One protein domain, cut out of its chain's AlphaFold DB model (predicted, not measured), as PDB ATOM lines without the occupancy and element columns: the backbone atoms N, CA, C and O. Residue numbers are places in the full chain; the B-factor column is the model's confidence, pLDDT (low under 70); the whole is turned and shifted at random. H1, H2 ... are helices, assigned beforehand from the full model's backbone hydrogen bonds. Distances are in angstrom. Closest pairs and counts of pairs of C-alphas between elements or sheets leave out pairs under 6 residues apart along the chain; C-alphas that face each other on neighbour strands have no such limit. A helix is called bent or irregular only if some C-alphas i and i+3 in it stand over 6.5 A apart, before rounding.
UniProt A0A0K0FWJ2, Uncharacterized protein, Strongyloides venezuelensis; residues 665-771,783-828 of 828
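What this domain is: This is residues 665 to 771 and 783 to 828 of the 828 residues of an uncharacterized protein of Strongyloides venezuelensis (UniProt A0A0K0FWJ2). A long bent helix, H1, runs from a free arm, H1a, into a bundle of four helices or arms, H1b, H2, H3 and H7, which runs up and down, each against the one before it. H1a sticks out at one end, while at the other end long loops hold the short helices H4 and H5. The 153 printed residues have seven named helices, H1 to H7 in chain order, and no named strand; the class is all helix. The whole is extended, with a radius of gyration of the C-alphas of 23.5 A, and elongated, spanning 81 by 42 by 35 A.

Where its parts are: H1, residues 665 to 705, was assigned as one helix by its hydrogen bonds but is bent: C-alphas 689 and 692 are 7.6 A apart. Its arm H1a, residues 665 to 689, measures 36.3 A from C-alpha 665 at (215.264, 334.991, 171.763); its arm H1b, residues 692 to 705, measures 20.1 A. H2 is residues 709 to 720, 17.9 A, and H3 is residues 728 to 749, 31.3 A. H4 is residues 764 to 767, H5 residues 783 to 787 and H6 residues 806 to 810. H7, residues 818 to 827, measures 14.1 A and ends with C-alpha 827 at (222.897, 328.456, 211.814). H2 and H7 are irregular: C-alphas 710 and 713 are 7.2 A apart, and C-alphas 821 and 824 are 7.1 A apart.

How they stand to each other: H1a and H1b stand at a steep tilt of 68 degrees, only just short of about perpendicular. H1b and H2 form a helical hairpin and touch, the closest C-alphas being those of Ile 703 and Asn 711, 6.0 A apart, at a shallow tilt of 31 degrees. H2, the hub, also forms a hairpin with H3; they touch at Phe 714 and Cys 735, whose C-alphas are the closest at 6.5 A, and run opposite ways at a shallow tilt of 4 degrees. H3, with residues 739 to 746 alone, touches H7; the closest C-alphas, of Asp 739 and Tyr 825, are 6.3 A apart. H7 is close to H1b but not clearly touching it, with the C-alphas of Gly 702 and Asn 824 closest at 5.8 A. H2, with residues 709 to 710 alone, only just touches H6, with 3 pairs of C-alphas within 8 A; the closest, of Phe 709 and Ile 810, are 4.9 A apart. H4 and H5 touch no helix. Every O i to N i+4 pair is within hydrogen-bond range in H1a, H1b, H3 and H5, against 6 of 8 in H2, 4 of 6 in H7 and 0 of 1 in H6, where 2 of 2 O i to N i+3 pairs are; H4 is too short for an O i to N i+4 pair.

The domain as a whole: The C-alphas of Arg 667 and Thr 771, the two farthest apart, are 85.2 A apart. Residues 772 to 782 are not printed, and C-alphas 771 and 783 are 20.4 A apart across the cut. The links from H3 to H4 and from H5 to H6 are long; residues 761 to 762 in the one pair antiparallel with residues 803 to 804 in the other. Confidence is low, with pLDDT under 70, at residues 665 to 674, 764 to 771 and 783 to 803.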
ATOM      1  N   MET A 665     214.574 334.767 170.488       56.84
ATOM      2  CA  MET A 665     215.264 334.991 171.763       56.84
ATOM      3  C   MET A 665     214.273 335.281 172.898       56.84
ATOM      4  O   MET A 665     214.376 334.693 173.968       56.84
ATOM      5  N   GLU A 666     213.259 336.116 172.665       63.53
ATOM      6  CA  GLU A 666     212.226 336.425 173.660       63.53
ATOM      7  C   GLU A 666     211.396 335.188 174.045       63.53
ATOM      8  O   GLU A 666     211.097 334.980 175.224       63.53
ATOM      9  N   ARG A 667     211.060 334.328 173.072       64.62
ATOM     10  CA  ARG A 667     210.387 333.048 173.342       64.62
ATOM     11  C   ARG A 667     211.274 332.104 174.147       64.62
ATOM     12  O   ARG A 667     210.789 331.543 175.124       64.62
ATOM     13  N   ASN A 668     212.558 331.996 173.806       65.50
ATOM     14  CA  ASN A 668     213.514 331.176 174.553       65.50
ATOM     15  C   ASN A 668     213.723 331.695 175.988       65.50
ATOM     16  O   ASN A 668     213.783 330.917 176.932       65.50
ATOM     17  N   ILE A 669     213.760 333.013 176.191       64.25
ATOM     18  CA  ILE A 669     213.837 333.610 177.533       64.25
ATOM     19  C   ILE A 669     212.563 333.306 178.334       64.25
ATOM     20  O   ILE A 669     212.644 332.964 179.514       64.25
ATOM     21  N   LYS A 670     211.380 333.384 177.707       67.94
ATOM     22  CA  LYS A 670     210.104 333.045 178.356       67.94
ATOM     23  C   LYS A 670     210.017 331.564 178.729       67.94
ATOM     24  O   LYS A 670     209.553 331.264 179.828       67.94
ATOM     25  N   THR A 671     210.489 330.648 177.880       67.12
ATOM     26  CA  THR A 671     210.524 329.212 178.209       67.12
ATOM     27  C   THR A 671     211.515 328.922 179.335       67.12
ATOM     28  O   THR A 671     211.154 328.221 180.276       67.12
ATOM     29  N   ILE A 672     212.703 329.538 179.332       66.38
ATOM     30  CA  ILE A 672     213.680 329.428 180.432       66.38
ATOM     31  C   ILE A 672     213.088 329.947 181.752       66.38
ATOM     32  O   ILE A 672     213.231 329.305 182.792       66.38
ATOM     33  N   TYR A 673     212.363 331.071 181.733       65.81
ATOM     34  CA  TYR A 673     211.715 331.615 182.932       65.81
ATOM     35  C   TYR A 673     210.565 330.719 183.435       65.81
ATOM     36  O   TYR A 673     210.379 330.550 184.643       65.81
ATOM     37  N   ALA A 674     209.817 330.091 182.523       66.62
ATOM     38  CA  ALA A 674     208.777 329.117 182.854       66.62
ATOM     39  C   ALA A 674     209.356 327.809 183.432       66.62
ATOM     40  O   ALA A 674     208.800 327.248 184.372       66.62
ATOM     41  N   HIS A 675     210.501 327.341 182.929       71.94
ATOM     42  CA  HIS A 675     211.209 326.205 183.523       71.94
ATOM     43  C   HIS A 675     211.788 326.550 184.897       71.94
ATOM     44  O   HIS A 675     211.648 325.756 185.825       71.94
ATOM     45  N   LYS A 676     212.345 327.757 185.069       73.31
ATOM     46  CA  LYS A 676     212.846 328.232 186.367       73.31
ATOM     47  C   LYS A 676     211.744 328.269 187.428       73.31
ATOM     48  O   LYS A 676     211.983 327.858 188.554       73.31
ATOM     49  N   THR A 677     210.542 328.731 187.081       73.38
ATOM     50  CA  THR A 677     209.405 328.769 188.023       73.38
ATOM     51  C   THR A 677     208.928 327.370 188.412       73.38
ATOM     52  O   THR A 677     208.810 327.098 189.600       73.38
ATOM     53  N   LYS A 678     208.783 326.446 187.452       77.69
ATOM     54  CA  LYS A 678     208.462 325.037 187.755       77.69
ATOM     55  C   LYS A 678     209.522 324.364 188.630       77.69
ATOM     56  O   LYS A 678     209.172 323.617 189.537       77.69
ATOM     57  N   PHE A 679     210.804 324.628 188.376       81.75
ATOM     58  CA  PHE A 679     211.894 324.103 189.196       81.75
ATOM     59  C   PHE A 679     211.837 324.649 190.627       81.75
ATOM     60  O   PHE A 679     211.962 323.877 191.570       81.75
ATOM     61  N   VAL A 680     211.576 325.951 190.797       83.31
ATOM     62  CA  VAL A 680     211.385 326.568 192.121       83.31
ATOM     63  C   VAL A 680     210.208 325.938 192.871       83.31
ATOM     64  O   VAL A 680     210.344 325.673 194.059       83.31
ATOM     65  N   ASP A 681     209.093 325.637 192.199       84.75
ATOM     66  CA  ASP A 681     207.938 324.984 192.834       84.75
ATOM     67  C   ASP A 681     208.256 323.554 193.297       84.75
ATOM     68  O   ASP A 681     207.838 323.139 194.380       84.75
ATOM     69  N   VAL A 682     209.009 322.793 192.494       87.38
ATOM     70  CA  VAL A 682     209.483 321.452 192.877       87.38
ATOM     71  C   VAL A 682     210.429 321.543 194.070       87.38
ATOM     72  O   VAL A 682     210.280 320.783 195.021       87.38
ATOM     73  N   LEU A 683     211.357 322.499 194.047       86.06
ATOM     74  CA  LEU A 683     212.321 322.717 195.122       86.06
ATOM     75  C   LEU A 683     211.615 323.142 196.417       86.06
ATOM     76  O   LEU A 683     211.966 322.654 197.484       86.06
ATOM     77  N   TRP A 684     210.570 323.969 196.324       88.31
ATOM     78  CA  TRP A 684     209.750 324.355 197.473       88.31
ATOM     79  C   TRP A 684     208.977 323.172 198.061       88.31
ATOM     80  O   TRP A 684     208.983 322.999 199.272       88.31
ATOM     81  N   ARG A 685     208.366 322.318 197.227       88.81
ATOM     82  CA  ARG A 685     207.690 321.093 197.699       88.81
ATOM     83  C   ARG A 685     208.659 320.091 198.320       88.81
ATOM     84  O   ARG A 685     208.330 319.453 199.311       88.81
ATOM     85  N   PHE A 686     209.840 319.941 197.725       89.56
ATOM     86  CA  PHE A 686     210.895 319.100 198.277       89.56
ATOM     87  C   PHE A 686     211.352 319.629 199.640       89.56
ATOM     88  O   PHE A 686     211.416 318.864 200.598       89.56
ATOM     89  N   ALA A 687     211.589 320.940 199.749       86.00
ATOM     90  CA  ALA A 687     211.908 321.583 201.016       86.00
ATOM     91  C   ALA A 687     210.780 321.394 202.041       86.00
ATOM     92  O   ALA A 687     211.071 320.995 203.155       86.00
ATOM     93  N   GLU A 688     209.512 321.581 201.661       87.31
ATOM     94  CA  GLU A 688     208.341 321.408 202.537       87.31
ATOM     95  C   GLU A 688     208.253 320.002 203.150       87.31
ATOM     96  O   GLU A 688     207.934 319.874 204.323       87.31
ATOM     97  N   ILE A 689     208.577 318.951 202.390       87.50
ATOM     98  CA  ILE A 689     208.531 317.563 202.886       87.50
ATOM     99  C   ILE A 689     209.760 317.210 203.739       87.50
ATOM    100  O   ILE A 689     209.665 316.411 204.670       87.50
ATOM    101  N   HIS A 690     210.934 317.745 203.397       88.69
ATOM    102  CA  HIS A 690     212.201 317.347 204.017       88.69
ATOM    103  C   HIS A 690     212.701 318.305 205.105       88.69
ATOM    104  O   HIS A 690     213.707 317.986 205.740       88.69
ATOM    105  N   PHE A 691     212.024 319.434 205.343       86.81
ATOM    106  CA  PHE A 691     212.472 320.467 206.281       86.81
ATOM    107  C   PHE A 691     212.725 319.898 207.681       86.81
ATOM    108  O   PHE A 691     213.828 320.039 208.200       86.81
ATOM    109  N   ASP A 692     211.774 319.143 208.232       86.69
ATOM    110  CA  ASP A 692     211.863 318.595 209.593       86.69
ATOM    111  C   ASP A 692     213.070 317.664 209.776       86.69
ATOM    112  O   ASP A 692     213.769 317.712 210.788       86.69
ATOM    113  N   LYS A 693     213.371 316.848 208.756       89.94
ATOM    114  CA  LYS A 693     214.536 315.950 208.762       89.94
ATOM    115  C   LYS A 693     215.843 316.731 208.689       89.94
ATOM    116  O   LYS A 693     216.797 316.381 209.373       89.94
ATOM    117  N   ILE A 694     215.887 317.770 207.855       89.25
ATOM    118  CA  ILE A 694     217.067 318.627 207.704       89.25
ATOM    119  C   ILE A 694     217.365 319.336 209.027       89.25
ATOM    120  O   ILE A 694     218.506 319.302 209.479       89.25
ATOM    121  N   VAL A 695     216.353 319.916 209.676       88.69
ATOM    122  CA  VAL A 695     216.534 320.615 210.955       88.69
ATOM    123  C   VAL A 695     216.984 319.651 212.060       88.69
ATOM    124  O   VAL A 695     217.907 319.971 212.806       88.69
ATOM    125  N   ALA A 696     216.423 318.439 212.121       88.12
ATOM    126  CA  ALA A 696     216.869 317.411 213.066       88.12
ATOM    127  C   ALA A 696     218.342 317.002 212.850       88.12
ATOM    128  O   ALA A 696     219.080 316.817 213.817       88.12
ATOM    129  N   ILE A 697     218.793 316.901 211.593       89.50
ATOM    130  CA  ILE A 697     220.200 316.617 211.258       89.50
ATOM    131  C   ILE A 697     221.113 317.775 211.676       89.50
ATOM    132  O   ILE A 697     222.193 317.523 212.204       89.50
ATOM    133  N   PHE A 698     220.697 319.030 211.477       89.44
ATOM    134  CA  PHE A 698     221.475 320.192 211.923       89.44
ATOM    135  C   PHE A 698     221.599 320.261 213.448       89.44
ATOM    136  O   PHE A 698     222.696 320.498 213.948       89.44
ATOM    137  N   LEU A 699     220.522 319.976 214.185       88.94
ATOM    138  CA  LEU A 699     220.564 319.897 215.646       88.94
ATOM    139  C   LEU A 699     221.503 318.777 216.120       88.94
ATOM    140  O   LEU A 699     222.330 318.996 217.000       88.94
ATOM    141  N   ALA A 700     221.441 317.598 215.489       88.94
ATOM    142  CA  ALA A 700     222.375 316.510 215.774       88.94
ATOM    143  C   ALA A 700     223.831 316.917 215.484       88.94
ATOM    144  O   ALA A 700     224.713 316.673 216.302       88.94
ATOM    145  N   TYR A 701     224.083 317.585 214.355       90.25
ATOM    146  CA  TYR A 701     225.409 318.099 214.009       90.25
ATOM    147  C   TYR A 701     225.940 319.096 215.051       90.25
ATOM    148  O   TYR A 701     227.105 319.001 215.431       90.25
ATOM    149  N   GLY A 702     225.093 320.002 215.557       85.81
ATOM    150  CA  GLY A 702     225.452 320.934 216.630       85.81
ATOM    151  C   GLY A 702     225.886 320.218 217.914       85.81
ATOM    152  O   GLY A 702     226.943 320.529 218.458       85.81
ATOM    153  N   ILE A 703     225.128 319.198 218.333       88.19
ATOM    154  CA  ILE A 703     225.445 318.369 219.508       88.19
ATOM    155  C   ILE A 703     226.784 317.634 219.338       88.19
ATOM    156  O   ILE A 703     227.577 317.575 220.273       88.19
ATOM    157  N   PHE A 704     227.046 317.054 218.162       86.94
ATOM    158  CA  PHE A 704     228.281 316.296 217.931       86.94
ATOM    159  C   PHE A 704     229.516 317.186 217.793       86.94
ATOM    160  O   PHE A 704     230.610 316.757 218.152       86.94
ATOM    161  N   HIS A 705     229.361 318.401 217.263       85.00
ATOM    162  CA  HIS A 705     230.473 319.338 217.137       85.00
ATOM    163  C   HIS A 705     230.923 319.878 218.500       85.00
ATOM    164  O   HIS A 705     232.109 320.130 218.694       85.00
ATOM    165  N   GLU A 706     229.995 320.082 219.436       82.00
ATOM    166  CA  GLU A 706     230.310 320.543 220.787       82.00
ATOM    167  C   GLU A 706     229.614 319.654 221.825       82.00
ATOM    168  O   GLU A 706     228.451 319.863 222.178       82.00
ATOM    169  N   MET A 707     230.337 318.650 222.330       82.62
ATOM    170  CA  MET A 707     229.847 317.814 223.424       82.62
ATOM    171  C   MET A 707     229.961 318.579 224.745       82.62
ATOM    172  O   MET A 707     231.021 318.616 225.362       82.62
ATOM    173  N   SER A 708     228.866 319.206 225.168       85.19
ATOM    174  CA  SER A 708     228.801 319.991 226.402       85.19
ATOM    175  C   SER A 708     227.515 319.725 227.181       85.19
ATOM    176  O   SER A 708     226.497 319.306 226.620       85.19
ATOM    177  N   PHE A 709     227.539 319.998 228.490       87.75
ATOM    178  CA  PHE A 709     226.354 319.848 229.340       87.75
ATOM    179  C   PHE A 709     225.183 320.720 228.858       87.75
ATOM    180  O   PHE A 709     224.023 320.304 228.902       87.75
ATOM    181  N   ILE A 710     225.491 321.909 228.334       89.38
ATOM    182  CA  ILE A 710     224.519 322.848 227.767       89.38
ATOM    183  C   ILE A 710     223.671 322.222 226.635       89.38
ATOM    184  O   ILE A 710     222.504 322.594 226.474       89.38
ATOM    185  N   ASN A 711     224.212 321.244 225.899       91.62
ATOM    186  CA  ASN A 711     223.554 320.608 224.753       91.62
ATOM    187  C   ASN A 711     222.685 319.387 225.117       91.62
ATOM    188  O   ASN A 711     221.964 318.868 224.263       91.62
ATOM    189  N   ILE A 712     222.668 318.951 226.384       90.31
ATOM    190  CA  ILE A 712     221.840 317.819 226.845       90.31
ATOM    191  C   ILE A 712     220.337 318.016 226.564       90.31
ATOM    192  O   ILE A 712     219.706 317.070 226.083       90.31
ATOM    193  N   PRO A 713     219.727 319.199 226.790       90.50
ATOM    194  CA  PRO A 713     218.317 319.413 226.467       90.50
ATOM    195  C   PRO A 713     217.986 319.156 224.991       90.50
ATOM    196  O   PRO A 713     216.929 318.598 224.697       90.50
ATOM    197  N   PHE A 714     218.898 319.477 224.064       91.06
ATOM    198  CA  PHE A 714     218.717 319.172 222.643       91.06
ATOM    199  C   PHE A 714     218.689 317.663 222.381       91.06
ATOM    200  O   PHE A 714     217.845 317.195 221.617       91.06
ATOM    201  N   ILE A 715     219.551 316.890 223.054       90.56
ATOM    202  CA  ILE A 715     219.572 315.419 222.964       90.56
ATOM    203  C   ILE A 715     218.243 314.834 223.452       90.56
ATOM    204  O   ILE A 715     217.638 314.008 222.768       90.56
ATOM    205  N   VAL A 716     217.761 315.284 224.617       90.56
ATOM    206  CA  VAL A 716     216.499 314.806 225.201       90.56
ATOM    207  C   VAL A 716     215.330 315.085 224.258       90.56
ATOM    208  O   VAL A 716     214.525 314.188 223.999       90.56
ATOM    209  N   ILE A 717     215.250 316.297 223.702       89.00
ATOM    210  CA  ILE A 717     214.183 316.681 222.771       89.00
ATOM    211  C   ILE A 717     214.255 315.865 221.472       89.00
ATOM    212  O   ILE A 717     213.227 315.366 221.019       89.00
ATOM    213  N   LEU A 718     215.447 315.659 220.904       88.69
ATOM    214  CA  LEU A 718     215.614 314.888 219.668       88.69
ATOM    215  C   LEU A 718     215.205 313.412 219.828       88.69
ATOM    216  O   LEU A 718     214.602 312.843 218.919       88.69
ATOM    217  N   ILE A 719     215.510 312.797 220.977       89.12
ATOM    218  CA  ILE A 719     215.156 311.395 221.263       89.12
ATOM    219  C   ILE A 719     213.651 311.245 221.528       89.12
ATOM    220  O   ILE A 719     213.025 310.300 221.047       89.12
ATOM    221  N   THR A 720     213.059 312.167 222.291       88.00
ATOM    222  CA  THR A 720     211.637 312.109 222.685       88.00
ATOM    223  C   THR A 720     210.682 312.525 221.564       88.00
ATOM    224  O   THR A 720     209.590 311.964 221.442       88.00
ATOM    225  N   PHE A 721     211.091 313.461 220.705       89.69
ATOM    226  CA  PHE A 721     210.285 313.988 219.604       89.69
ATOM    227  C   PHE A 721     211.050 313.897 218.273       89.69
ATOM    228  O   PHE A 721     211.542 314.905 217.774       89.69
ATOM    229  N   PRO A 722     211.146 312.704 217.657       87.06
ATOM    230  CA  PRO A 722     211.779 312.544 216.348       87.06
ATOM    231  C   PRO A 722     210.944 313.170 215.207       87.06
ATOM    232  O   PRO A 722     209.727 313.359 215.356       87.06
ATOM    233  N   PRO A 723     211.560 313.463 214.040       85.75
ATOM    234  CA  PRO A 723     210.867 314.059 212.897       85.75
ATOM    235  C   PRO A 723     209.706 313.172 212.425       85.75
ATOM    236  O   PRO A 723     209.889 311.988 212.136       85.75
ATOM    237  N   GLY A 724     208.508 313.758 212.336       80.06
ATOM    238  CA  GLY A 724     207.249 313.060 212.039       80.06
ATOM    239  C   GLY A 724     206.322 312.862 213.247       80.06
ATOM    240  O   GLY A 724     205.188 312.419 213.068       80.06
ATOM    241  N   ASN A 725     206.764 313.211 214.460       85.62
ATOM    242  CA  ASN A 725     205.898 313.263 215.639       85.62
ATOM    243  C   ASN A 725     204.999 314.521 215.615       85.62
ATOM    244  O   ASN A 725     205.408 315.582 215.153       85.62
ATOM    245  N   VAL A 726     203.786 314.426 216.168       84.44
ATOM    246  CA  VAL A 726     202.784 315.512 216.204       84.44
ATOM    247  C   VAL A 726     203.294 316.747 216.957       84.44
ATOM    248  O   VAL A 726     202.946 317.870 216.606       84.44
ATOM    249  N   TYR A 727     204.131 316.545 217.979       86.50
ATOM    250  CA  TYR A 727     204.684 317.618 218.815       86.50
ATOM    251  C   TYR A 727     206.070 318.104 218.372       86.50
ATOM    252  O   TYR A 727     206.675 318.913 219.077       86.50
ATOM    253  N   PHE A 728     206.582 317.633 217.229       87.31
ATOM    254  CA  PHE A 728     207.902 318.024 216.731       87.31
ATOM    255  C   PHE A 728     208.014 319.550 216.593       87.31
ATOM    256  O   PHE A 728     208.895 320.160 217.194       87.31
ATOM    257  N   ASP A 729     207.045 320.185 215.932       84.19
ATOM    258  CA  ASP A 729     207.032 321.634 215.700       84.19
ATOM    259  C   ASP A 729     207.059 322.467 216.990       84.19
ATOM    260  O   ASP A 729     207.719 323.503 217.053       84.19
ATOM    261  N   GLU A 730     206.331 322.048 218.029       87.19
ATOM    262  CA  GLU A 730     206.322 322.760 219.315       87.19
ATOM    263  C   GLU A 730     207.628 322.541 220.087       87.19
ATOM    264  O   GLU A 730     208.149 323.470 220.704       87.19
ATOM    265  N   SER A 731     208.205 321.344 219.990       88.19
ATOM    266  CA  SER A 731     209.482 321.008 220.624       88.19
ATOM    267  C   SER A 731     210.641 321.786 219.998       88.19
ATOM    268  O   SER A 731     211.489 322.318 220.709       88.19
ATOM    269  N   MET A 732     210.627 321.963 218.675       88.50
ATOM    270  CA  MET A 732     211.633 322.762 217.970       88.50
ATOM    271  C   MET A 732     211.578 324.251 218.336       88.50
ATOM    272  O   MET A 732     212.617 324.906 218.385       88.50
ATOM    273  N   LYS A 733     210.401 324.794 218.677       88.94
ATOM    274  CA  LYS A 733     210.304 326.163 219.218       88.94
ATOM    275  C   LYS A 733     210.957 326.281 220.594       88.94
ATOM    276  O   LYS A 733     211.567 327.308 220.878       88.94
ATOM    277  N   LEU A 734     210.841 325.255 221.442       90.25
ATOM    278  CA  LEU A 734     211.542 325.215 222.730       90.25
ATOM    279  C   LEU A 734     213.058 325.116 222.530       90.25
ATOM    280  O   LEU A 734     213.789 325.838 223.206       90.25
ATOM    281  N   CYS A 735     213.519 324.316 221.559       90.88
ATOM    282  CA  CYS A 735     214.930 324.283 221.168       90.88
ATOM    283  C   CYS A 735     215.430 325.665 220.733       90.88
ATOM    284  O   CYS A 735     216.467 326.089 221.216       90.88
ATOM    285  N   ALA A 736     214.687 326.402 219.902       90.25
ATOM    286  CA  ALA A 736     215.086 327.748 219.478       90.25
ATOM    287  C   ALA A 736     215.198 328.740 220.658       90.25
ATOM    288  O   ALA A 736     216.108 329.568 220.714       90.25
ATOM    289  N   ILE A 737     214.300 328.644 221.647       92.25
ATOM    290  CA  ILE A 737     214.394 329.459 222.867       92.25
ATOM    291  C   ILE A 737     215.633 329.062 223.676       92.25
ATOM    292  O   ILE A 737     216.366 329.942 224.125       92.25
ATOM    293  N   TRP A 738     215.885 327.763 223.849       92.88
ATOM    294  CA  TRP A 738     217.066 327.282 224.564       92.88
ATOM    295  C   TRP A 738     218.361 327.712 223.872       92.88
ATOM    296  O   TRP A 738     219.232 328.283 224.516       92.88
ATOM    297  N   ASP A 739     218.430 327.565 222.553       91.50
ATOM    298  CA  ASP A 739     219.541 328.015 221.718       91.50
ATOM    299  C   ASP A 739     219.852 329.504 221.922       91.50
ATOM    300  O   ASP A 739     220.985 329.895 222.210       91.50
ATOM    301  N   SER A 740     218.812 330.342 221.935       92.88
ATOM    302  CA  SER A 740     218.982 331.768 222.210       92.88
ATOM    303  C   SER A 740     219.549 332.061 223.607       92.88
ATOM    304  O   SER A 740     220.302 333.022 223.773       92.88
ATOM    305  N   ILE A 741     219.243 331.232 224.612       92.69
ATOM    306  CA  ILE A 741     219.821 331.349 225.959       92.69
ATOM    307  C   ILE A 741     221.299 330.947 225.933       92.69
ATOM    308  O   ILE A 741     222.115 331.640 226.538       92.69
ATOM    309  N   ILE A 742     221.660 329.891 225.199       91.31
ATOM    310  CA  ILE A 742     223.050 329.437 225.046       91.31
ATOM    311  C   ILE A 742     223.909 330.530 224.421       91.31
ATOM    312  O   ILE A 742     224.957 330.875 224.969       91.31
ATOM    313  N   ILE A 743     223.439 331.121 223.316       91.12
ATOM    314  CA  ILE A 743     224.132 332.221 222.637       91.12
ATOM    315  C   ILE A 743     224.390 333.371 223.619       91.12
ATOM    316  O   ILE A 743     225.503 333.893 223.680       91.12
ATOM    317  N   LEU A 744     223.396 333.748 224.431       91.88
ATOM    318  CA  LEU A 744     223.554 334.813 225.424       91.88
ATOM    319  C   LEU A 744     224.528 334.442 226.545       91.88
ATOM    320  O   LEU A 744     225.346 335.279 226.916       91.88
ATOM    321  N   MET A 745     224.477 333.213 227.060       90.38
ATOM    322  CA  MET A 745     225.398 332.754 228.106       90.38
ATOM    323  C   MET A 745     226.847 332.755 227.616       90.38
ATOM    324  O   MET A 745     227.717 333.302 228.295       90.38
ATOM    325  N   LYS A 746     227.096 332.234 226.407       88.81
ATOM    326  CA  LYS A 746     228.421 332.265 225.772       88.81
ATOM    327  C   LYS A 746     228.911 333.698 225.567       88.81
ATOM    328  O   LYS A 746     230.037 334.011 225.929       88.81
ATOM    329  N   LEU A 747     228.056 334.602 225.082       89.06
ATOM    330  CA  LEU A 747     228.408 336.018 224.912       89.06
ATOM    331  C   LEU A 747     228.727 336.729 226.231       89.06
ATOM    332  O   LEU A 747     229.685 337.496 226.296       89.06
ATOM    333  N   VAL A 748     227.942 336.496 227.283       90.12
ATOM    334  CA  VAL A 748     228.188 337.096 228.603       90.12
ATOM    335  C   VAL A 748     229.505 336.587 229.183       90.12
ATOM    336  O   VAL A 748     230.259 337.389 229.731       90.12
ATOM    337  N   TYR A 749     229.828 335.302 229.003       89.12
ATOM    338  CA  TYR A 749     231.076 334.710 229.492       89.12
ATOM    339  C   TYR A 749     232.338 335.341 228.874       89.12
ATOM    340  O   TYR A 749     233.373 335.430 229.536       89.12
ATOM    341  N   GLN A 750     232.252 335.858 227.643       88.88
ATOM    342  CA  GLN A 750     233.370 336.544 226.980       88.88
ATOM    343  C   GLN A 750     233.661 337.950 227.534       88.88
ATOM    344  O   GLN A 750     234.672 338.551 227.168       88.88
ATOM    345  N   LEU A 751     232.821 338.505 228.421       88.25
ATOM    346  CA  LEU A 751     233.050 339.845 228.967       88.25
ATOM    347  C   LEU A 751     234.386 339.929 229.736       88.25
ATOM    348  O   LEU A 751     234.759 338.999 230.461       88.25
ATOM    349  N   PRO A 752     235.102 341.067 229.642       81.38
ATOM    350  CA  PRO A 752     236.395 341.234 230.302       81.38
ATOM    351  C   PRO A 752     236.293 341.264 231.834       81.38
ATOM    352  O   PRO A 752     237.275 340.968 232.495       81.38
ATOM    353  N   VAL A 753     235.113 341.553 232.395       84.94
ATOM    354  CA  VAL A 753     234.852 341.541 233.852       84.94
ATOM    355  C   VAL A 753     234.964 340.138 234.460       84.94
ATOM    356  O   VAL A 753     235.213 339.996 235.652       84.94
ATOM    357  N   ILE A 754     234.768 339.083 233.664       84.50
ATOM    358  CA  ILE A 754     234.816 337.705 234.160       84.50
ATOM    359  C   ILE A 754     236.263 337.223 234.104       84.50
ATOM    360  O   ILE A 754     236.748 336.833 233.044       84.50
ATOM    361  N   ASN A 755     236.966 337.231 235.230       78.62
ATOM    362  CA  ASN A 755     238.306 336.655 235.311       78.62
ATOM    363  C   ASN A 755     238.223 335.130 235.468       78.62
ATOM    364  O   ASN A 755     237.490 334.633 236.318       78.62
ATOM    365  N   VAL A 756     238.971 334.396 234.635       79.38
ATOM    366  CA  VAL A 756     238.954 332.917 234.587       79.38
ATOM    367  C   VAL A 756     239.896 332.297 235.625       79.38
ATOM    368  O   VAL A 756     239.566 331.280 236.221       79.38
ATOM    369  N   LYS A 757     241.000 332.990 235.928       76.31
ATOM    370  CA  LYS A 757     242.033 332.594 236.899       76.31
ATOM    371  C   LYS A 757     241.519 332.096 238.264       76.31
ATOM    372  O   LYS A 757     242.038 331.096 238.735       76.31
ATOM    373  N   PRO A 758     240.520 332.719 238.928       77.50
ATOM    374  CA  PRO A 758     240.043 332.222 240.224       77.50
ATOM    375  C   PRO A 758     239.268 330.897 240.143       77.50
ATOM    376  O   PRO A 758     239.009 330.296 241.181       77.50
ATOM    377  N   PHE A 759     238.858 330.461 238.948       73.69
ATOM    378  CA  PHE A 759     238.122 329.210 238.736       73.69
ATOM    379  C   PHE A 759     239.014 328.070 238.236       73.69
ATOM    380  O   PHE A 759     238.542 326.941 238.119       73.69
ATOM    381  N   GLU A 760     240.275 328.352 237.911       79.12
ATOM    382  CA  GLU A 760     241.235 327.348 237.468       79.12
ATOM    383  C   GLU A 760     241.711 326.544 238.681       79.12
ATOM    384  O   GLU A 760     242.223 327.096 239.655       79.12
ATOM    385  N   ILE A 761     241.481 325.231 238.641       80.19
ATOM    386  CA  ILE A 761     241.957 324.303 239.663       80.19
ATOM    387  C   ILE A 761     243.294 323.765 239.179       80.19
ATOM    388  O   ILE A 761     243.371 323.171 238.102       80.19
ATOM    389  N   ASP A 762     244.326 323.966 239.987       78.50
ATOM    390  CA  ASP A 762     245.620 323.338 239.772       78.50
ATOM    391  C   ASP A 762     245.545 321.855 240.173       78.50
ATOM    392  O   ASP A 762     245.197 321.509 241.307       78.50
ATOM    393  N   CYS A 763     245.812 320.964 239.217       72.31
ATOM    394  CA  CYS A 763     245.797 319.519 239.422       72.31
ATOM    395  C   CYS A 763     247.189 318.916 239.682       72.31
ATOM    396  O   CYS A 763     247.287 317.700 239.867       72.31
ATOM    397  N   THR A 764     248.249 319.728 239.761       69.38
ATOM    398  CA  THR A 764     249.632 319.271 240.017       69.38
ATOM    399  C   THR A 764     249.762 318.422 241.283       69.38
ATOM    400  O   THR A 764     250.483 317.422 241.304       69.38
ATOM    401  N   SER A 765     249.001 318.742 242.336       61.94
ATOM    402  CA  SER A 765     249.060 318.036 243.621       61.94
ATOM    403  C   SER A 765     248.565 316.586 243.568       61.94
ATOM    404  O   SER A 765     248.912 315.795 244.444       61.94
ATOM    405  N   TYR A 766     247.751 316.221 242.570       59.91
ATOM    406  CA  TYR A 766     247.172 314.876 242.450       59.91
ATOM    407  C   TYR A 766     248.056 313.901 241.662       59.91
ATOM    408  O   TYR A 766     247.937 312.695 241.864       59.91
ATOM    409  N   MET A 767     248.988 314.396 240.840       56.12
ATOM    410  CA  MET A 767     249.953 313.553 240.115       56.12
ATOM    411  C   MET A 767     251.016 312.950 241.045       56.12
ATOM    412  O   MET A 767     251.455 311.820 240.839       56.12
ATOM    413  N   ASN A 768     251.362 313.647 242.133       53.75
ATOM    414  CA  ASN A 768     252.370 313.184 243.096       53.75
ATOM    415  C   ASN A 768     251.902 312.030 244.006       53.75
ATOM    416  O   ASN A 768     252.720 311.454 244.721       53.75
ATOM    417  N   ILE A 769     250.609 311.679 244.002       55.50
ATOM    418  CA  ILE A 769     250.049 310.616 244.860       55.50
ATOM    419  C   ILE A 769     249.949 309.272 244.111       55.50
ATOM    420  O   ILE A 769     249.787 308.222 244.734       55.50
ATOM    421  N   THR A 770     250.133 309.250 242.788       45.12
ATOM    422  CA  THR A 770     250.119 308.017 241.991       45.12
ATOM    423  C   THR A 770     251.511 307.628 241.501       45.12
ATOM    424  O   THR A 770     251.919 307.970 240.400       45.12
ATOM    425  N   THR A 771     252.209 306.807 242.284       45.59
ATOM    426  CA  THR A 771     253.154 305.807 241.751       45.59
ATOM    427  C   THR A 771     252.770 304.445 242.354       45.59
ATOM    428  O   THR A 771     252.324 304.437 243.503       45.59
ATOM    429  N   ASN A 783     245.375 310.835 224.534       44.66
ATOM    430  CA  ASN A 783     243.929 310.858 224.302       44.66
ATOM    431  C   ASN A 783     243.146 311.313 225.542       44.66
ATOM    432  O   ASN A 783     242.148 312.014 225.405       44.66
ATOM    433  N   LEU A 784     243.554 310.927 226.756       43.44
ATOM    434  CA  LEU A 784     242.787 311.252 227.965       43.44
ATOM    435  C   LEU A 784     242.956 312.721 228.389       43.44
ATOM    436  O   LEU A 784     241.973 313.355 228.772       43.44
ATOM    437  N   LEU A 785     244.165 313.288 228.276       47.75
ATOM    438  CA  LEU A 785     244.394 314.717 228.533       47.75
ATOM    439  C   LEU A 785     243.714 315.613 227.486       47.75
ATOM    440  O   LEU A 785     243.251 316.706 227.823       47.75
ATOM    441  N   GLU A 786     243.619 315.151 226.236       47.94
ATOM    442  CA  GLU A 786     242.900 315.851 225.167       47.94
ATOM    443  C   GLU A 786     241.373 315.782 225.379       47.94
ATOM    444  O   GLU A 786     240.686 316.790 225.215       47.94
ATOM    445  N   ILE A 787     240.846 314.649 225.870       48.66
ATOM    446  CA  ILE A 787     239.432 314.491 226.270       48.66
ATOM    447  C   ILE A 787     239.069 315.369 227.484       48.66
ATOM    448  O   ILE A 787     237.939 315.844 227.582       48.66
ATOM    449  N   LEU A 788     240.010 315.613 228.401       45.59
ATOM    450  CA  LEU A 788     239.800 316.445 229.596       45.59
ATOM    451  C   LEU A 788     239.996 317.954 229.349       45.59
ATOM    452  O   LEU A 788     239.727 318.755 230.247       45.59
ATOM    453  N   GLY A 789     240.406 318.360 228.141       43.31
ATOM    454  CA  GLY A 789     240.488 319.766 227.736       43.31
ATOM    455  C   GLY A 789     241.711 320.528 228.264       43.31
ATOM    456  O   GLY A 789     241.625 321.740 228.476       43.31
ATOM    457  N   VAL A 790     242.841 319.847 228.483       46.31
ATOM    458  CA  VAL A 790     244.080 320.472 228.978       46.31
ATOM    459  C   VAL A 790     244.739 321.320 227.880       46.31
ATOM    460  O   VAL A 790     245.113 320.813 226.821       46.31
ATOM    461  N   LYS A 791     244.933 322.624 228.124       39.91
ATOM    462  CA  LYS A 791     245.780 323.480 227.274       39.91
ATOM    463  C   LYS A 791     247.253 323.198 227.589       39.91
ATOM    464  O   LYS A 791     247.730 323.611 228.638       39.91
ATOM    465  N   LYS A 792     247.995 322.568 226.671       40.12
ATOM    466  CA  LYS A 792     249.470 322.587 226.711       40.12
ATOM    467  C   LYS A 792     249.955 324.003 226.368       40.12
ATOM    468  O   LYS A 792     249.786 324.453 225.233       40.12
ATOM    469  N   SER A 793     250.527 324.720 227.333       35.47
ATOM    470  CA  SER A 793     251.301 325.938 227.076       35.47
ATOM    471  C   SER A 793     252.629 325.551 226.421       35.47
ATOM    472  O   SER A 793     253.448 324.854 227.009       35.47
ATOM    473  N   ASN A 794     252.832 325.982 225.174       39.16
ATOM    474  CA  ASN A 794     254.029 325.705 224.371       39.16
ATOM    475  C   ASN A 794     255.226 326.601 224.745       39.16
ATOM    476  O   ASN A 794     255.920 327.087 223.856       39.16
ATOM    477  N   ASP A 795     255.500 326.784 226.033       35.34
ATOM    478  CA  ASP A 795     256.776 327.346 226.466       35.34
ATOM    479  C   ASP A 795     257.601 326.221 227.083       35.34
ATOM    480  O   ASP A 795     257.382 325.749 228.196       35.34
ATOM    481  N   THR A 796     258.542 325.727 226.282       40.06
ATOM    482  CA  THR A 796     259.604 324.841 226.736       40.06
ATOM    483  C   THR A 796     260.410 325.574 227.799       40.06
ATOM    484  O   THR A 796     261.223 326.423 227.446       40.06
ATOM    485  N   ILE A 797     260.148 325.264 229.067       34.41
ATOM    486  CA  ILE A 797     261.068 325.101 230.205       34.41
ATOM    487  C   ILE A 797     260.187 325.119 231.465       34.41
ATOM    488  O   ILE A 797     259.734 326.170 231.889       34.41
ATOM    489  N   ILE A 798     259.977 323.921 232.024       41.31
ATOM    490  CA  ILE A 798     259.633 323.632 233.425       41.31
ATOM    491  C   ILE A 798     258.437 324.424 233.982       41.31
ATOM    492  O   ILE A 798     258.629 325.446 234.621       41.31
ATOM    493  N   GLU A 799     257.232 323.878 233.803       36.34
ATOM    494  CA  GLU A 799     256.180 323.786 234.832       36.34
ATOM    495  C   GLU A 799     255.016 322.950 234.264       36.34
ATOM    496  O   GLU A 799     254.334 323.342 233.318       36.34
ATOM    497  N   GLU A 800     254.831 321.738 234.796       45.94
ATOM    498  CA  GLU A 800     253.708 320.837 234.489       45.94
ATOM    499  C   GLU A 800     252.427 321.298 235.208       45.94
ATOM    500  O   GLU A 800     251.776 320.519 235.898       45.94
ATOM    501  N   GLU A 801     252.052 322.572 235.088       47.97
ATOM    502  CA  GLU A 801     250.814 323.067 235.693       47.97
ATOM    503  C   GLU A 801     249.611 322.725 234.800       47.97
ATOM    504  O   GLU A 801     249.256 323.430 233.852       47.97
ATOM    505  N   ILE A 802     248.982 321.578 235.078       60.31
ATOM    506  CA  ILE A 802     247.721 321.180 234.446       60.31
ATOM    507  C   ILE A 802     246.581 321.917 235.152       60.31
ATOM    508  O   ILE A 802     246.079 321.475 236.186       60.31
ATOM    509  N   PHE A 803     246.149 323.032 234.563       66.69
ATOM    510  CA  PHE A 803     244.956 323.749 235.001       66.69
ATOM    511  C   PHE A 803     243.699 323.170 234.356       66.69
ATOM    512  O   PHE A 803     243.567 323.136 233.127       66.69
ATOM    513  N   ILE A 804     242.736 322.768 235.185       74.31
ATOM    514  CA  ILE A 804     241.401 322.373 234.731       74.31
ATOM    515  C   ILE A 804     240.414 323.466 235.124       74.31
ATOM    516  O   ILE A 804     240.268 323.809 236.297       74.31
ATOM    517  N   ASN A 805     239.691 323.990 234.133       77.12
ATOM    518  CA  ASN A 805     238.562 324.873 234.384       77.12
ATOM    519  C   ASN A 805     237.252 324.060 234.346       77.12
ATOM    520  O   ASN A 805     236.843 323.627 233.263       77.12
ATOM    521  N   PRO A 806     236.552 323.878 235.482       80.00
ATOM    522  CA  PRO A 806     235.300 323.122 235.534       80.00
ATOM    523  C   PRO A 806     234.189 323.742 234.671       80.00
ATOM    524  O   PRO A 806     233.260 323.051 234.256       80.00
ATOM    525  N   ILE A 807     234.288 325.033 234.341       82.38
ATOM    526  CA  ILE A 807     233.328 325.741 233.486       82.38
ATOM    527  C   ILE A 807     233.413 325.259 232.024       82.38
ATOM    528  O   ILE A 807     232.406 325.270 231.311       82.38
ATOM    529  N   ASN A 808     234.564 324.731 231.589       80.81
ATOM    530  CA  ASN A 808     234.704 324.170 230.244       80.81
ATOM    531  C   ASN A 808     233.793 322.946 230.039       80.81
ATOM    532  O   ASN A 808     233.254 322.774 228.951       80.81
ATOM    533  N   TRP A 809     233.539 322.143 231.083       82.19
ATOM    534  CA  TRP A 809     232.630 320.985 231.009       82.19
ATOM    535  C   TRP A 809     231.170 321.395 230.783       82.19
ATOM    536  O   TRP A 809     230.381 320.663 230.178       82.19
ATOM    537  N   ILE A 810     230.803 322.590 231.250       84.69
ATOM    538  CA  ILE A 810     229.485 323.169 230.995       84.69
ATOM    539  C   ILE A 810     229.356 323.549 229.509       84.69
ATOM    540  O   ILE A 810     228.265 323.431 228.955       84.69
ATOM    541  N   GLY A 811     230.461 323.918 228.849       82.19
ATOM    542  CA  GLY A 811     230.502 324.389 227.456       82.19
ATOM    543  C   GLY A 811     230.704 325.900 227.318       82.19
ATOM    544  O   GLY A 811     230.303 326.487 226.316       82.19
ATOM    545  N   LEU A 812     231.260 326.553 228.344       84.88
ATOM    546  CA  LEU A 812     231.587 327.979 228.322       84.88
ATOM    547  C   LEU A 812     233.109 328.139 228.306       84.88
ATOM    548  O   LEU A 812     233.776 327.899 229.310       84.88
ATOM    549  N   GLN A 813     233.657 328.563 227.172       82.75
ATOM    550  CA  GLN A 813     235.092 328.776 227.006       82.75
ATOM    551  C   GLN A 813     235.357 330.210 226.550       82.75
ATOM    552  O   GLN A 813     234.590 330.771 225.776       82.75
ATOM    553  N   LYS A 814     236.449 330.828 227.018       81.62
ATOM    554  CA  LYS A 814     236.902 332.102 226.445       81.62
ATOM    555  C   LYS A 814     237.666 331.845 225.149       81.62
ATOM    556  O   LYS A 814     238.625 331.071 225.160       81.62
ATOM    557  N   VAL A 815     237.232 332.471 224.057       80.38
ATOM    558  CA  VAL A 815     237.722 332.208 222.694       80.38
ATOM    559  C   VAL A 815     237.953 333.533 221.970       80.38
ATOM    560  O   VAL A 815     237.136 334.444 222.068       80.38
ATOM    561  N   ASP A 816     239.049 333.625 221.214       74.38
ATOM    562  CA  ASP A 816     239.410 334.842 220.470       74.38
ATOM    563  C   ASP A 816     238.531 335.062 219.222       74.38
ATOM    564  O   ASP A 816     238.277 336.198 218.818       74.38
ATOM    565  N   ASP A 817     238.040 333.977 218.613       79.88
ATOM    566  CA  ASP A 817     237.161 333.992 217.438       79.88
ATOM    567  C   ASP A 817     235.723 333.579 217.800       79.88
ATOM    568  O   ASP A 817     235.287 332.440 217.599       79.88
ATOM    569  N   LEU A 818     234.980 334.546 218.341       80.06
ATOM    570  CA  LEU A 818     233.593 334.398 218.791       80.06
ATOM    571  C   LEU A 818     232.661 333.824 217.713       80.06
ATOM    572  O   LEU A 818     231.759 333.039 218.011       80.06
ATOM    573  N   TYR A 819     232.858 334.221 216.450       81.69
ATOM    574  CA  TYR A 819     232.013 333.756 215.353       81.69
ATOM    575  C   TYR A 819     232.078 332.240 215.219       81.69
ATOM    576  O   TYR A 819     231.051 331.597 215.026       81.69
ATOM    577  N   ARG A 820     233.274 331.656 215.339       81.31
ATOM    578  CA  ARG A 820     233.474 330.220 215.153       81.31
ATOM    579  C   ARG A 820     232.751 329.399 216.215       81.31
ATOM    580  O   ARG A 820     232.198 328.355 215.882       81.31
ATOM    581  N   GLU A 821     232.725 329.894 217.448       80.31
ATOM    582  CA  GLU A 821     232.046 329.242 218.568       80.31
ATOM    583  C   GLU A 821     230.515 329.357 218.461       80.31
ATOM    584  O   GLU A 821     229.794 328.392 218.703       80.31
ATOM    585  N   LEU A 822     230.002 330.518 218.040       84.62
ATOM    586  CA  LEU A 822     228.557 330.760 217.938       84.62
ATOM    587  C   LEU A 822     227.932 330.291 216.619       84.62
ATOM    588  O   LEU A 822     226.714 330.137 216.547       84.62
ATOM    589  N   LYS A 823     228.728 330.070 215.566       86.50
ATOM    590  CA  LYS A 823     228.239 329.775 214.210       86.50
ATOM    591  C   LYS A 823     227.262 328.603 214.173       86.50
ATOM    592  O   LYS A 823     226.284 328.673 213.436       86.50
ATOM    593  N   ASN A 824     227.524 327.539 214.927       85.88
ATOM    594  CA  ASN A 824     226.683 326.345 214.895       85.88
ATOM    595  C   ASN A 824     225.295 326.614 215.492       85.88
ATOM    596  O   ASN A 824     224.308 326.214 214.884       85.88
ATOM    597  N   TYR A 825     225.231 327.355 216.601       86.94
ATOM    598  CA  TYR A 825     223.979 327.783 217.231       86.94
ATOM    599  C   TYR A 825     223.231 328.807 216.360       86.94
ATOM    600  O   TYR A 825     222.046 328.677 216.138       86.94
ATOM    601  N   ILE A 826     223.929 329.773 215.745       85.62
ATOM    602  CA  ILE A 826     223.303 330.787 214.868       85.62
ATOM    603  C   ILE A 826     222.738 330.195 213.562       85.62
ATOM    604  O   ILE A 826     221.808 330.755 212.977       85.62
ATOM    605  N   ILE A 827     223.369 329.144 213.028       84.25
ATOM    606  CA  ILE A 827     222.897 328.456 211.814       84.25
ATOM    607  C   ILE A 827     221.638 327.636 212.101       84.25
ATOM    608  O   ILE A 827     220.807 327.490 211.199       84.25
ATOM    609  N   PHE A 828     221.554 327.074 213.306       81.50
ATOM    610  CA  PHE A 828     220.386 326.367 213.801       81.50
ATOM    611  C   PHE A 828     219.224 327.346 214.042       81.50
ATOM    612  O   PHE A 828     218.078 326.976 213.684       81.50
TER     613      PHE A 828